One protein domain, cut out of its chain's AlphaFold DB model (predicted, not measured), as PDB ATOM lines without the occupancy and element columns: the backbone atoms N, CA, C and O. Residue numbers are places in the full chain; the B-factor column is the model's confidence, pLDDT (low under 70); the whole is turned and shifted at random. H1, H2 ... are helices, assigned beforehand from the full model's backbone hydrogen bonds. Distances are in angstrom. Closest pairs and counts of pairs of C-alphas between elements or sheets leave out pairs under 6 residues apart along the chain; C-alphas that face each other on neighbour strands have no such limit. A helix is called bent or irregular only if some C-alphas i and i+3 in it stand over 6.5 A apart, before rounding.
ATOM      1  N   LEU A  56      43.796 -42.784 -47.862       71.38
ATOM      2  CA  LEU A  56      43.268 -41.431 -47.626       71.38
ATOM      3  C   LEU A  56      43.354 -40.987 -46.150       71.38
ATOM      4  O   LEU A  56      43.764 -39.846 -45.914       71.38
ATOM      5  N   PRO A  57      43.061 -41.852 -45.156       73.25
ATOM      6  CA  PRO A  57      43.218 -41.515 -43.750       73.25
ATOM      7  C   PRO A  57      44.605 -41.035 -43.340       73.25
ATOM      8  O   PRO A  57      44.757 -40.002 -42.685       73.25
ATOM      9  N   LEU A  58      45.624 -41.777 -43.771       76.81
ATOM     10  CA  LEU A  58      47.025 -41.488 -43.485       76.81
ATOM     11  C   LEU A  58      47.462 -40.175 -44.136       76.81
ATOM     12  O   LEU A  58      48.139 -39.368 -43.498       76.81
ATOM     13  N   LEU A  59      47.025 -39.930 -45.373       74.75
ATOM     14  CA  LEU A  59      47.285 -38.676 -46.081       74.75
ATOM     15  C   LEU A  59      46.645 -37.468 -45.385       74.75
ATOM     16  O   LEU A  59      47.304 -36.440 -45.230       74.75
ATOM     17  N   GLY A  60      45.393 -37.587 -44.931       73.25
ATOM     18  CA  GLY A  60      44.703 -36.519 -44.203       73.25
ATOM     19  C   GLY A  60      45.415 -36.143 -42.902       73.25
ATOM     20  O   GLY A  60      45.614 -34.962 -42.610       73.25
ATOM     21  N   LEU A  61      45.879 -37.150 -42.161       78.94
ATOM     22  CA  LEU A  61      46.580 -36.963 -40.893       78.94
ATOM     23  C   LEU A  61      47.976 -36.348 -41.097       78.94
ATOM     24  O   LEU A  61      48.341 -35.402 -40.394       78.94
ATOM     25  N   LEU A  62      48.715 -36.811 -42.112       81.44
ATOM     26  CA  LEU A  62      50.005 -36.235 -42.504       81.44
ATOM     27  C   LEU A  62      49.857 -34.763 -42.909       81.44
ATOM     28  O   LEU A  62      50.608 -33.909 -42.437       81.44
ATOM     29  N   MET A  63      48.865 -34.449 -43.746       77.00
ATOM     30  CA  MET A  63      48.637 -33.080 -44.202       77.00
ATOM     31  C   MET A  63      48.223 -32.158 -43.051       77.00
ATOM     32  O   MET A  63      48.723 -31.038 -42.949       77.00
ATOM     33  N   GLY A  64      47.385 -32.642 -42.127       79.75
ATOM     34  CA  GLY A  64      47.041 -31.918 -40.902       79.75
ATOM     35  C   GLY A  64      48.262 -31.580 -40.043       79.75
ATOM     36  O   GLY A  64      48.383 -30.453 -39.563       79.75
ATOM     37  N   ALA A  65      49.206 -32.516 -39.896       80.50
ATOM     38  CA  ALA A  65      50.450 -32.289 -39.158       80.50
ATOM     39  C   ALA A  65      51.373 -31.266 -39.848       80.50
ATOM     40  O   ALA A  65      51.957 -30.404 -39.184       80.50
ATOM     41  N   ILE A  66      51.474 -31.309 -41.180       82.69
ATOM     42  CA  ILE A  66      52.244 -30.325 -41.957       82.69
ATOM     43  C   ILE A  66      51.651 -28.925 -41.776       82.69
ATOM     44  O   ILE A  66      52.380 -27.990 -41.436       82.69
ATOM     45  N   LEU A  67      50.333 -28.779 -41.947       81.69
ATOM     46  CA  LEU A  67      49.637 -27.501 -41.781       81.69
ATOM     47  C   LEU A  67      49.750 -26.974 -40.346       81.69
ATOM     48  O   LEU A  67      49.990 -25.783 -40.151       81.69
ATOM     49  N   TYR A  68      49.675 -27.852 -39.342       83.94
ATOM     50  CA  TYR A  68      49.918 -27.493 -37.943       83.94
ATOM     51  C   TYR A  68      51.296 -26.837 -37.755       83.94
ATOM     52  O   TYR A  68      51.408 -25.767 -37.145       83.94
ATOM     53  N   HIS A  69      52.350 -27.444 -38.308       84.88
ATOM     54  CA  HIS A  69      53.706 -26.907 -38.208       84.88
ATOM     55  C   HIS A  69      53.902 -25.616 -39.004       84.88
ATOM     56  O   HIS A  69      54.576 -24.699 -38.524       84.88
ATOM     57  N   GLN A  70      53.321 -25.520 -40.199       84.44
ATOM     58  CA  GLN A  70      53.369 -24.297 -40.998       84.44
ATOM     59  C   GLN A  70      52.673 -23.138 -40.282       84.44
ATOM     60  O   GLN A  70      53.254 -22.058 -40.178       84.44
ATOM     61  N   GLN A  71      51.493 -23.380 -39.701       84.62
ATOM     62  CA  GLN A  71      50.773 -22.381 -38.916       84.62
ATOM     63  C   GLN A  71      51.597 -21.918 -37.713       84.62
ATOM     64  O   GLN A  71      51.666 -20.726 -37.427       84.62
ATOM     65  N   GLU A  72      52.270 -22.829 -37.006       85.88
ATOM     66  CA  GLU A  72      53.146 -22.441 -35.901       85.88
ATOM     67  C   GLU A  72      54.287 -21.523 -36.347       85.88
ATOM     68  O   GLU A  72      54.576 -20.536 -35.664       85.88
ATOM     69  N   ARG A  73      54.929 -21.833 -37.477       87.31
ATOM     70  CA  ARG A  73      55.991 -20.983 -38.025       87.31
ATOM     71  C   ARG A  73      55.450 -19.611 -38.398       87.31
ATOM     72  O   ARG A  73      56.017 -18.621 -37.953       87.31
ATOM     73  N   TYR A  74      54.334 -19.566 -39.123       86.44
ATOM     74  CA  TYR A  74      53.681 -18.321 -39.524       86.44
ATOM     75  C   TYR A  74      53.308 -17.450 -38.317       86.44
ATOM     76  O   TYR A  74      53.598 -16.254 -38.293       86.44
ATOM     77  N   ASN A  75      52.752 -18.057 -37.264       86.31
ATOM     78  CA  ASN A  75      52.385 -17.335 -36.049       86.31
ATOM     79  C   ASN A  75      53.608 -16.706 -35.364       86.31
ATOM     80  O   ASN A  75      53.542 -15.569 -34.908       86.31
ATOM     81  N   LYS A  76      54.739 -17.421 -35.309       87.38
ATOM     82  CA  LYS A  76      55.975 -16.888 -34.718       87.38
ATOM     83  C   LYS A  76      56.624 -15.815 -35.592       87.38
ATOM     84  O   LYS A  76      57.106 -14.824 -35.056       87.38
ATOM     85  N   SER A  77      56.669 -16.012 -36.911       89.69
ATOM     86  CA  SER A  77      57.428 -15.142 -37.816       89.69
ATOM     87  C   SER A  77      56.675 -13.890 -38.255       89.69
ATOM     88  O   SER A  77      57.315 -12.872 -38.508       89.69
ATOM     89  N   VAL A  78      55.348 -13.975 -38.380       89.44
ATOM     90  CA  VAL A  78      54.500 -12.891 -38.896       89.44
ATOM     91  C   VAL A  78      53.636 -12.329 -37.776       89.44
ATOM     92  O   VAL A  78      53.851 -11.199 -37.357       89.44
ATOM     93  N   VAL A  79      52.731 -13.135 -37.216       85.25
ATOM     94  CA  VAL A  79      51.698 -12.659 -36.275       85.25
ATOM     95  C   VAL A  79      52.314 -12.028 -35.022       85.25
ATOM     96  O   VAL A  79      52.045 -10.866 -34.730       85.25
ATOM     97  N   CYS A  80      53.191 -12.744 -34.312       85.38
ATOM     98  CA  CYS A  80      53.863 -12.196 -33.130       85.38
ATOM     99  C   CYS A  80      54.783 -11.017 -33.461       85.38
ATOM    100  O   CYS A  80      54.987 -10.155 -32.611       85.38
ATOM    101  N   LYS A  81      55.354 -10.981 -34.669       87.94
ATOM    102  CA  LYS A  81      56.277  -9.920 -35.079       87.94
ATOM    103  C   LYS A  81      55.536  -8.623 -35.408       87.94
ATOM    104  O   LYS A  81      56.013  -7.558 -35.041       87.94
ATOM    105  N   GLU A  82      54.390  -8.713 -36.076       89.06
ATOM    106  CA  GLU A  82      53.576  -7.558 -36.471       89.06
ATOM    107  C   GLU A  82      52.726  -7.021 -35.319       89.06
ATOM    108  O   GLU A  82      52.638  -5.812 -35.130       89.06
ATOM    109  N   LEU A  83      52.112  -7.908 -34.528       82.94
ATOM    110  CA  LEU A  83      51.235  -7.505 -33.424       82.94
ATOM    111  C   LEU A  83      51.997  -7.285 -32.113       82.94
ATOM    112  O   LEU A  83      51.474  -6.640 -31.211       82.94
ATOM    113  N   GLY A  84      53.203  -7.844 -31.971       85.94
ATOM    114  CA  GLY A  84      53.968  -7.850 -30.718       85.94
ATOM    115  C   GLY A  84      53.450  -8.839 -29.664       85.94
ATOM    116  O   GLY A  84      54.069  -9.002 -28.616       85.94
ATOM    117  N   TYR A  85      52.329  -9.518 -29.923       82.88
ATOM    118  CA  TYR A  85      51.722 -10.505 -29.031       82.88
ATOM    119  C   TYR A  85      50.955 -11.580 -29.816       82.88
ATOM    120  O   TYR A  85      50.659 -11.424 -31.000       82.88
ATOM    121  N   MET A  86      50.614 -12.680 -29.138       81.88
ATOM    122  CA  MET A  86      49.780 -13.748 -29.691       81.88
ATOM    123  C   MET A  86      48.317 -13.537 -29.259       81.88
ATOM    124  O   MET A  86      48.068 -13.415 -28.055       81.88
ATOM    125  N   PRO A  87      47.342 -13.514 -30.187       82.88
ATOM    126  CA  PRO A  87      45.926 -13.436 -29.837       82.88
ATOM    127  C   PRO A  87      45.502 -14.578 -28.905       82.88
ATOM    128  O   PRO A  87      45.972 -15.711 -29.046       82.88
ATOM    129  N   SER A  88      44.623 -14.271 -27.949       82.25
ATOM    130  CA  SER A  88      44.149 -15.219 -26.937       82.25
ATOM    131  C   SER A  88      42.627 -15.205 -26.811       82.25
ATOM    132  O   SER A  88      41.991 -14.150 -26.868       82.25
ATOM    133  N   THR A  89      42.047 -16.380 -26.550       79.31
ATOM    134  CA  THR A  89      40.616 -16.541 -26.248       79.31
ATOM    135  C   THR A  89      40.210 -15.891 -24.927       79.31
ATOM    136  O   THR A  89      39.034 -15.612 -24.737       79.31
ATOM    137  N   ASN A  90      41.168 -15.620 -24.035       83.50
ATOM    138  CA  ASN A  90      40.919 -14.989 -22.734       83.50
ATOM    139  C   ASN A  90      41.020 -13.456 -22.783       83.50
ATOM    140  O   ASN A  90      41.021 -12.804 -21.744       83.50
ATOM    141  N   CYS A  91      41.158 -12.862 -23.970       81.81
ATOM    142  CA  CYS A  91      41.159 -11.413 -24.122       81.81
ATOM    143  C   CYS A  91      39.721 -10.876 -24.038       81.81
ATOM    144  O   CYS A  91      38.834 -11.452 -24.657       81.81
ATOM    145  N   GLU A  92      39.480  -9.755 -23.351       86.19
ATOM    146  CA  GLU A  92      38.158  -9.096 -23.342       86.19
ATOM    147  C   GLU A  92      37.727  -8.612 -24.736       86.19
ATOM    148  O   GLU A  92      36.538  -8.511 -25.042       86.19
ATOM    149  N   ASN A  93      38.687  -8.332 -25.622       83.31
ATOM    150  CA  ASN A  93      38.391  -7.842 -26.959       83.31
ATOM    151  C   ASN A  93      37.916  -8.977 -27.879       83.31
ATOM    152  O   ASN A  93      38.691  -9.848 -28.285       83.31
ATOM    153  N   ARG A  94      36.650  -8.899 -28.303       78.94
ATOM    154  CA  ARG A  94      36.005  -9.876 -29.193       78.94
ATOM    155  C   ARG A  94      36.755 -10.101 -30.511       78.94
ATOM    156  O   ARG A  94      36.760 -11.220 -31.013       78.94
ATOM    157  N   LYS A  95      37.430  -9.085 -31.066       77.81
ATOM    158  CA  LYS A  95      38.235  -9.242 -32.295       77.81
ATOM    159  C   LYS A  95      39.456 -10.139 -32.064       77.81
ATOM    160  O   LYS A  95      39.786 -10.952 -32.920       77.81
ATOM    161  N   CYS A  96      40.082 -10.032 -30.890       77.56
ATOM    162  CA  CYS A  96      41.227 -10.856 -30.493       77.56
ATOM    163  C   CYS A  96      40.807 -12.317 -30.257       77.56
ATOM    164  O   CYS A  96      41.459 -13.249 -30.741       77.56
ATOM    165  N   GLN A  97      39.656 -12.524 -29.612       77.88
ATOM    166  CA  GLN A  97      39.072 -13.859 -29.448       77.88
ATOM    167  C   GLN A  97      38.792 -14.523 -30.802       77.88
ATOM    168  O   GLN A  97      39.165 -15.676 -31.018       77.88
ATOM    169  N   LEU A  98      38.190 -13.779 -31.738       77.69
ATOM    170  CA  LEU A  98      37.863 -14.287 -33.070       77.69
ATOM    171  C   LEU A  98      39.129 -14.629 -33.867       77.69
ATOM    172  O   LEU A  98      39.219 -15.710 -34.444       77.69
ATOM    173  N   ALA A  99      40.142 -13.757 -33.835       77.50
ATOM    174  CA  ALA A  99      41.435 -14.003 -34.473       77.50
ATOM    175  C   ALA A  99      42.096 -15.295 -33.957       77.50
ATOM    176  O   ALA A  99      42.677 -16.050 -34.736       77.50
ATOM    177  N   THR A 100      41.937 -15.604 -32.667       78.50
ATOM    178  CA  THR A 100      42.477 -16.830 -32.059       78.50
ATOM    179  C   THR A 100      41.858 -18.104 -32.644       78.50
ATOM    180  O   THR A 100      42.538 -19.127 -32.714       78.50
ATOM    181  N   MET A 101      40.605 -18.067 -33.115       70.38
ATOM    182  CA  MET A 101      39.987 -19.223 -33.778       70.38
ATOM    183  C   MET A 101      40.621 -19.522 -35.140       70.38
ATOM    184  O   MET A 101      40.834 -20.686 -35.461       70.38
ATOM    185  N   PHE A 102      40.971 -18.489 -35.912       70.19
ATOM    186  CA  PHE A 102      41.590 -18.644 -37.235       70.19
ATOM    187  C   PHE A 102      43.092 -18.947 -37.162       70.19
ATOM    188  O   PHE A 102      43.631 -19.673 -37.989       70.19
ATOM    189  N   ILE A 103      43.769 -18.410 -36.146       74.62
ATOM    190  CA  ILE A 103      45.215 -18.566 -35.922       74.62
ATOM    191  C   ILE A 103      45.519 -19.823 -35.075       74.62
ATOM    192  O   ILE A 103      46.667 -20.271 -34.955       74.62
ATOM    193  N   GLY A 104      44.481 -20.411 -34.474       69.75
ATOM    194  CA  GLY A 104      44.557 -21.522 -33.540       69.75
ATOM    195  C   GLY A 104      45.017 -22.824 -34.191       69.75
ATOM    196  O   GLY A 104      44.306 -23.445 -34.976       69.75
ATOM    197  N   LYS A 105      46.183 -23.318 -33.760       68.31
ATOM    198  CA  LYS A 105      46.811 -24.548 -34.279       68.31
ATOM    199  C   LYS A 105      45.911 -25.791 -34.210       68.31
ATOM    200  O   LYS A 105      46.045 -26.707 -35.016       68.31
ATOM    201  N   LYS A 106      44.995 -25.837 -33.234       70.06
ATOM    202  CA  LYS A 106      44.096 -26.980 -33.016       70.06
ATOM    203  C   LYS A 106      43.125 -27.187 -34.182       70.06
ATOM    204  O   LYS A 106      42.783 -28.332 -34.451       70.06
ATOM    205  N   MET A 107      42.726 -26.125 -34.887       71.38
ATOM    206  CA  MET A 107      41.795 -26.224 -36.015       71.38
ATOM    207  C   MET A 107      42.363 -27.118 -37.127       71.38
ATOM    208  O   MET A 107      41.694 -28.044 -37.570       71.38
ATOM    209  N   TRP A 108      43.621 -26.908 -37.517       71.19
ATOM    210  CA  TRP A 108      44.272 -27.671 -38.587       71.19
ATOM    211  C   TRP A 108      44.463 -29.151 -38.253       71.19
ATOM    212  O   TRP A 108      44.312 -30.009 -39.121       71.19
ATOM    213  N   LEU A 109      44.729 -29.457 -36.982       68.81
ATOM    214  CA  LEU A 109      44.823 -30.835 -36.506       68.81
ATOM    215  C   LEU A 109      43.456 -31.537 -36.561       68.81
ATOM    216  O   LEU A 109      43.365 -32.660 -37.047       68.81
ATOM    217  N   TRP A 110      42.387 -30.854 -36.138       69.38
ATOM    218  CA  TRP A 110      41.019 -31.364 -36.258       69.38
ATOM    219  C   TRP A 110      40.603 -31.562 -37.714       69.38
ATOM    220  O   TRP A 110      40.048 -32.605 -38.042       69.38
ATOM    221  N   ILE A 111      40.928 -30.620 -38.603       70.19
ATOM    222  CA  ILE A 111      40.687 -30.765 -40.045       70.19
ATOM    223  C   ILE A 111      41.421 -31.999 -40.583       70.19
ATOM    224  O   ILE A 111      40.817 -32.797 -41.290       70.19
ATOM    225  N   GLY A 112      42.687 -32.206 -40.207       70.19
ATOM    226  CA  GLY A 112      43.457 -33.386 -40.606       70.19
ATOM    227  C   GLY A 112      42.836 -34.704 -40.143       70.19
ATOM    228  O   GLY A 112      42.737 -35.643 -40.928       70.19
ATOM    229  N   ILE A 113      42.354 -34.764 -38.898       70.06
ATOM    230  CA  ILE A 113      41.675 -35.944 -38.339       70.06
ATOM    231  C   ILE A 113      40.345 -36.206 -39.053       70.06
ATOM    232  O   ILE A 113      40.064 -37.341 -39.425       70.06
ATOM    233  N   VAL A 114      39.531 -35.172 -39.286       71.44
ATOM    234  CA  VAL A 114      38.226 -35.317 -39.951       71.44
ATOM    235  C   VAL A 114      38.405 -35.719 -41.417       71.44
ATOM    236  O   VAL A 114      37.747 -36.647 -41.886       71.44
ATOM    237  N   CYS A 115      39.345 -35.097 -42.131       66.81
ATOM    238  CA  CYS A 115      39.739 -35.529 -43.472       66.81
ATOM    239  C   CYS A 115      40.284 -36.964 -43.462       66.81
ATOM    240  O   CYS A 115      39.985 -37.738 -44.368       66.81
ATOM    241  N   GLY A 116      41.032 -37.324 -42.415       66.12
ATOM    242  CA  GLY A 116      41.575 -38.658 -42.206       66.12
ATOM    243  C   GLY A 116      40.504 -39.726 -41.939       66.12
ATOM    244  O   GLY A 116      40.636 -40.868 -42.342       66.12
ATOM    245  N   LEU A 117      39.370 -39.377 -41.341       67.81
ATOM    246  CA  LEU A 117      38.260 -40.315 -41.115       67.81
ATOM    247  C   LEU A 117      37.426 -40.596 -42.381       67.81
ATOM    248  O   LEU A 117      36.360 -41.199 -42.299       67.81
ATOM    249  N   GLY A 118      37.882 -40.152 -43.558       63.88
ATOM    250  CA  GLY A 118      37.162 -40.334 -44.821       63.88
ATOM    251  C   GLY A 118      36.028 -39.329 -45.038       63.88
ATOM    252  O   GLY A 118      35.327 -39.402 -46.043       63.88
ATOM    253  N   LEU A 119      35.881 -38.335 -44.155       67.12
ATOM    254  CA  LEU A 119      34.928 -37.231 -44.317       67.12
ATOM    255  C   LEU A 119      35.485 -36.096 -45.189       67.12
ATOM    256  O   LEU A 119      34.888 -35.022 -45.261       67.12
ATOM    257  N   PHE A 120      36.604 -36.328 -45.886       65.62
ATOM    258  CA  PHE A 120      37.198 -35.371 -46.821       65.62
ATOM    259  C   PHE A 120      36.182 -34.754 -47.801       65.62
ATOM    260  O   PHE A 120      36.201 -33.532 -47.936       65.62
ATOM    261  N   PRO A 121      35.250 -35.508 -48.425       62.12
ATOM    262  CA  PRO A 121      34.261 -34.914 -49.327       62.12
ATOM    263  C   PRO A 121      33.366 -33.892 -48.618       62.12
ATOM    264  O   PRO A 121      33.099 -32.822 -49.152       62.12
ATOM    265  N   VAL A 122      32.954 -34.186 -47.382       66.56
ATOM    266  CA  VAL A 122      32.091 -33.310 -46.579       66.56
ATOM    267  C   VAL A 122      32.847 -32.049 -46.159       66.56
ATOM    268  O   VAL A 122      32.331 -30.944 -46.304       66.56
ATOM    269  N   VAL A 123      34.095 -32.188 -45.704       65.44
ATOM    270  CA  VAL A 123      34.946 -31.044 -45.337       65.44
ATOM    271  C   VAL A 123      35.261 -30.176 -46.553       65.44
ATOM    272  O   VAL A 123      35.183 -28.954 -46.464       65.44
ATOM    273  N   ALA A 124      35.573 -30.784 -47.699       64.69
ATOM    274  CA  ALA A 124      35.860 -30.066 -48.934       64.69
ATOM    275  C   ALA A 124      34.649 -29.247 -49.402       64.69
ATOM    276  O   ALA A 124      34.817 -28.081 -49.761       64.69
ATOM    277  N   ILE A 125      33.440 -29.819 -49.328       71.19
ATOM    278  CA  ILE A 125      32.182 -29.125 -49.639       71.19
ATOM    279  C   ILE A 125      31.950 -27.956 -48.671       71.19
ATOM    280  O   ILE A 125      31.677 -26.839 -49.102       71.19
ATOM    281  N   LEU A 126      32.112 -28.167 -47.363       73.31
ATOM    282  CA  LEU A 126      31.924 -27.100 -46.372       73.31
ATOM    283  C   LEU A 126      32.938 -25.958 -46.541       73.31
ATOM    284  O   LEU A 126      32.567 -24.788 -46.458       73.31
ATOM    285  N   MET A 127      34.199 -26.282 -46.836       69.12
ATOM    286  CA  MET A 127      35.252 -25.299 -47.108       69.12
ATOM    287  C   MET A 127      34.976 -24.502 -48.386       69.12
ATOM    288  O   MET A 127      35.154 -23.285 -48.394       69.12
ATOM    289  N   THR A 128      34.507 -25.155 -49.454       71.62
ATOM    290  CA  THR A 128      34.139 -24.461 -50.701       71.62
ATOM    291  C   THR A 128      32.934 -23.555 -50.503       71.62
ATOM    292  O   THR A 128      32.982 -22.403 -50.925       71.62
ATOM    293  N   ILE A 129      31.892 -24.016 -49.805       72.50
ATOM    294  CA  ILE A 129      30.735 -23.178 -49.466       72.50
ATOM    295  C   ILE A 129      31.182 -21.962 -48.644       72.50
ATOM    296  O   ILE A 129      30.828 -20.833 -48.978       72.50
ATOM    297  N   GLY A 130      32.011 -22.166 -47.614       71.62
ATOM    298  CA  GLY A 130      32.558 -21.076 -46.805       71.62
ATOM    299  C   GLY A 130      33.365 -20.066 -47.628       71.62
ATOM    300  O   GLY A 130      33.168 -18.859 -47.486       71.62
ATOM    301  N   ALA A 131      34.221 -20.539 -48.536       70.75
ATOM    302  CA  ALA A 131      35.007 -19.684 -49.423       70.75
ATOM    303  C   ALA A 131      34.127 -18.878 -50.394       70.75
ATOM    304  O   ALA A 131      34.363 -17.686 -50.580       70.75
ATOM    305  N   ILE A 132      33.087 -19.494 -50.966       78.56
ATOM    306  CA  ILE A 132      32.123 -18.817 -51.846       78.56
ATOM    307  C   ILE A 132      31.386 -17.715 -51.082       78.56
ATOM    308  O   ILE A 132      31.280 -16.591 -51.570       78.56
ATOM    309  N   VAL A 133      30.919 -18.002 -49.865       76.81
ATOM    310  CA  VAL A 133      30.233 -17.012 -49.021       76.81
ATOM    311  C   VAL A 133      31.157 -15.837 -48.692       76.81
ATOM    312  O   VAL A 133      30.748 -14.685 -48.828       76.81
ATOM    313  N   LEU A 134      32.412 -16.100 -48.315       74.94
ATOM    314  CA  LEU A 134      33.398 -15.049 -48.044       74.94
ATOM    315  C   LEU A 134      33.735 -14.227 -49.293       74.94
ATOM    316  O   LEU A 134      33.872 -13.011 -49.195       74.94
ATOM    317  N   PHE A 135      33.830 -14.862 -50.461       80.94
ATOM    318  CA  PHE A 135      34.057 -14.175 -51.730       80.94
ATOM    319  C   PHE A 135      32.896 -13.235 -52.081       80.94
ATOM    320  O   PHE A 135      33.120 -12.069 -52.405       80.94
ATOM    321  N   ILE A 136      31.652 -13.704 -51.938       75.81
ATOM    322  CA  ILE A 136      30.450 -12.887 -52.155       75.81
ATOM    323  C   ILE A 136      30.399 -11.721 -51.158       75.81
ATOM    324  O   ILE A 136      30.160 -10.584 -51.559       75.81
ATOM    325  N   LEU A 137      30.671 -11.967 -49.873       74.00
ATOM    326  CA  LEU A 137      30.730 -10.913 -48.854       74.00
ATOM    327  C   LEU A 137      31.838  -9.890 -49.140       74.00
ATOM    328  O   LEU A 137      31.613  -8.694 -48.978       74.00
ATOM    329  N   GLY A 138      33.007 -10.336 -49.607       72.38
ATOM    330  CA  GLY A 138      34.105  -9.464 -50.020       72.38
ATOM    331  C   GLY A 138      33.724  -8.565 -51.197       72.38
ATOM    332  O   GLY A 138      33.963  -7.359 -51.146       72.38
ATOM    333  N   LEU A 139      33.054  -9.119 -52.213       70.50
ATOM    334  CA  LEU A 139      32.525  -8.346 -53.341       70.50
ATOM    335  C   LEU A 139      31.492  -7.308 -52.887       70.50
ATOM    336  O   LEU A 139      31.580  -6.145 -53.277       70.50
ATOM    337  N   LEU A 140      30.555  -7.696 -52.018       70.88
ATOM    338  CA  LEU A 140      29.547  -6.787 -51.467       70.88
ATOM    339  C   LEU A 140      30.190  -5.657 -50.643       70.88
ATOM    340  O   LEU A 140      29.826  -4.494 -50.812       70.88
ATOM    341  N   CYS A 141      31.196  -5.963 -49.818       61.94
ATOM    342  CA  CYS A 141      31.948  -4.957 -49.064       61.94
ATOM    343  C   CYS A 141      32.733  -4.001 -49.975       61.94
ATOM    344  O   CYS A 141      32.708  -2.791 -49.745       61.94
ATOM    345  N   SER A 142      33.379  -4.504 -51.033       60.38
ATOM    346  CA  SER A 142      34.061  -3.662 -52.027       60.38
ATOM    347  C   SER A 142      33.089  -2.747 -52.779       60.38
ATOM    348  O   SER A 142      33.410  -1.586 -53.026       60.38
ATOM    349  N   CYS A 143      31.880  -3.220 -53.090       57.00
ATOM    350  CA  CYS A 143      30.841  -2.395 -53.710       57.00
ATOM    351  C   CYS A 143      30.299  -1.310 -52.765       57.00
ATOM    352  O   CYS A 143      30.042  -0.188 -53.204       57.00
ATOM    353  N   CYS A 144      30.147  -1.605 -51.471       56.28
ATOM    354  CA  CYS A 144      29.697  -0.624 -50.481       56.28
ATOM    355  C   CYS A 144      30.771   0.428 -50.163       56.28
ATOM    356  O   CYS A 144      30.438   1.605 -50.036       56.28
ATOM    357  N   SER A 145      32.050   0.041 -50.106       50.38
ATOM    358  CA  SER A 145      33.152   0.972 -49.824       50.38
ATOM    359  C   SER A 145      33.440   1.944 -50.976       50.38
ATOM    360  O   SER A 145      33.928   3.044 -50.735       50.38
TER     361      SER A 145
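Overview. This is residues 56 to 145 of the 151 residues of an uncharacterized protein of Chlamydia sp. H15-1957-10C (UniProt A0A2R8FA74). A long helix, H1, has the shorter arm H3a side by side with its first part, and from the far end of H3a the arm H3b folds back as the second limb of an open V, with residues 125 to 145 sticking out free. The short helix H2 sits near H1, before H3a. The printed part has 90 residues with three named helices in the order H1, H2, H3, and no named strand; its class is all helix. It is loose, with a radius of gyration of the C-alphas of 15.7 A, and spans 41 by 33 by 22 A.

Arrangement. H1, residues 56 to 83, has a kink of 32 degrees near residue 75 and is only just irregular: C-alphas 77 and 80 are 6.6 A apart. H2, residues 94 to 103, is close to H1 but not clearly touching; their closest C-alphas, of Asn 75 and Ile 103, are 7.3 A apart. H3, residues 105 to 145, was assigned as one helix by its hydrogen bonds but is bent: C-alphas 117 and 120 are 7.6 A apart. Its arm H3a, residues 105 to 117, touches H1 at a shallow tilt of 12 degrees, opposite ways, closest at the C-alphas of Pro 57 and Gly 116, 3.6 A. H3b, residues 120 to 145, touches H3a with residues 120 to 123 alone, at a steep tilt of 44 degrees; the C-alphas of Cys 115 and Val 123 are closest, 6.8 A. H1 and H3b are only just apart, closest 8.0 A. Every O i to N i+4 pair is within hydrogen-bond range in H3b, against 22 of 24 in H1, 5 of 6 in H2 and 8 of 9 in H3a.

Along the chain. H1 begins at C-alpha 56 (43.268, -41.431, -47.626) and is 37.6 A long from first to last C-alpha. H2 is 14.3 A long, H3a 19.2 A and H3b 36.7 A, ending at C-alpha 145 (33.152, 0.972, -49.824).

Size, cuts and confidence. The C-alphas of Leu 58 and Ser 145 are the farthest apart, 45.1 A. The printed part has no cut and no long link. Mean pLDDT of the printed part is 75.5, with 20 residues under 70, among them 115 to 124 and 141 to 145.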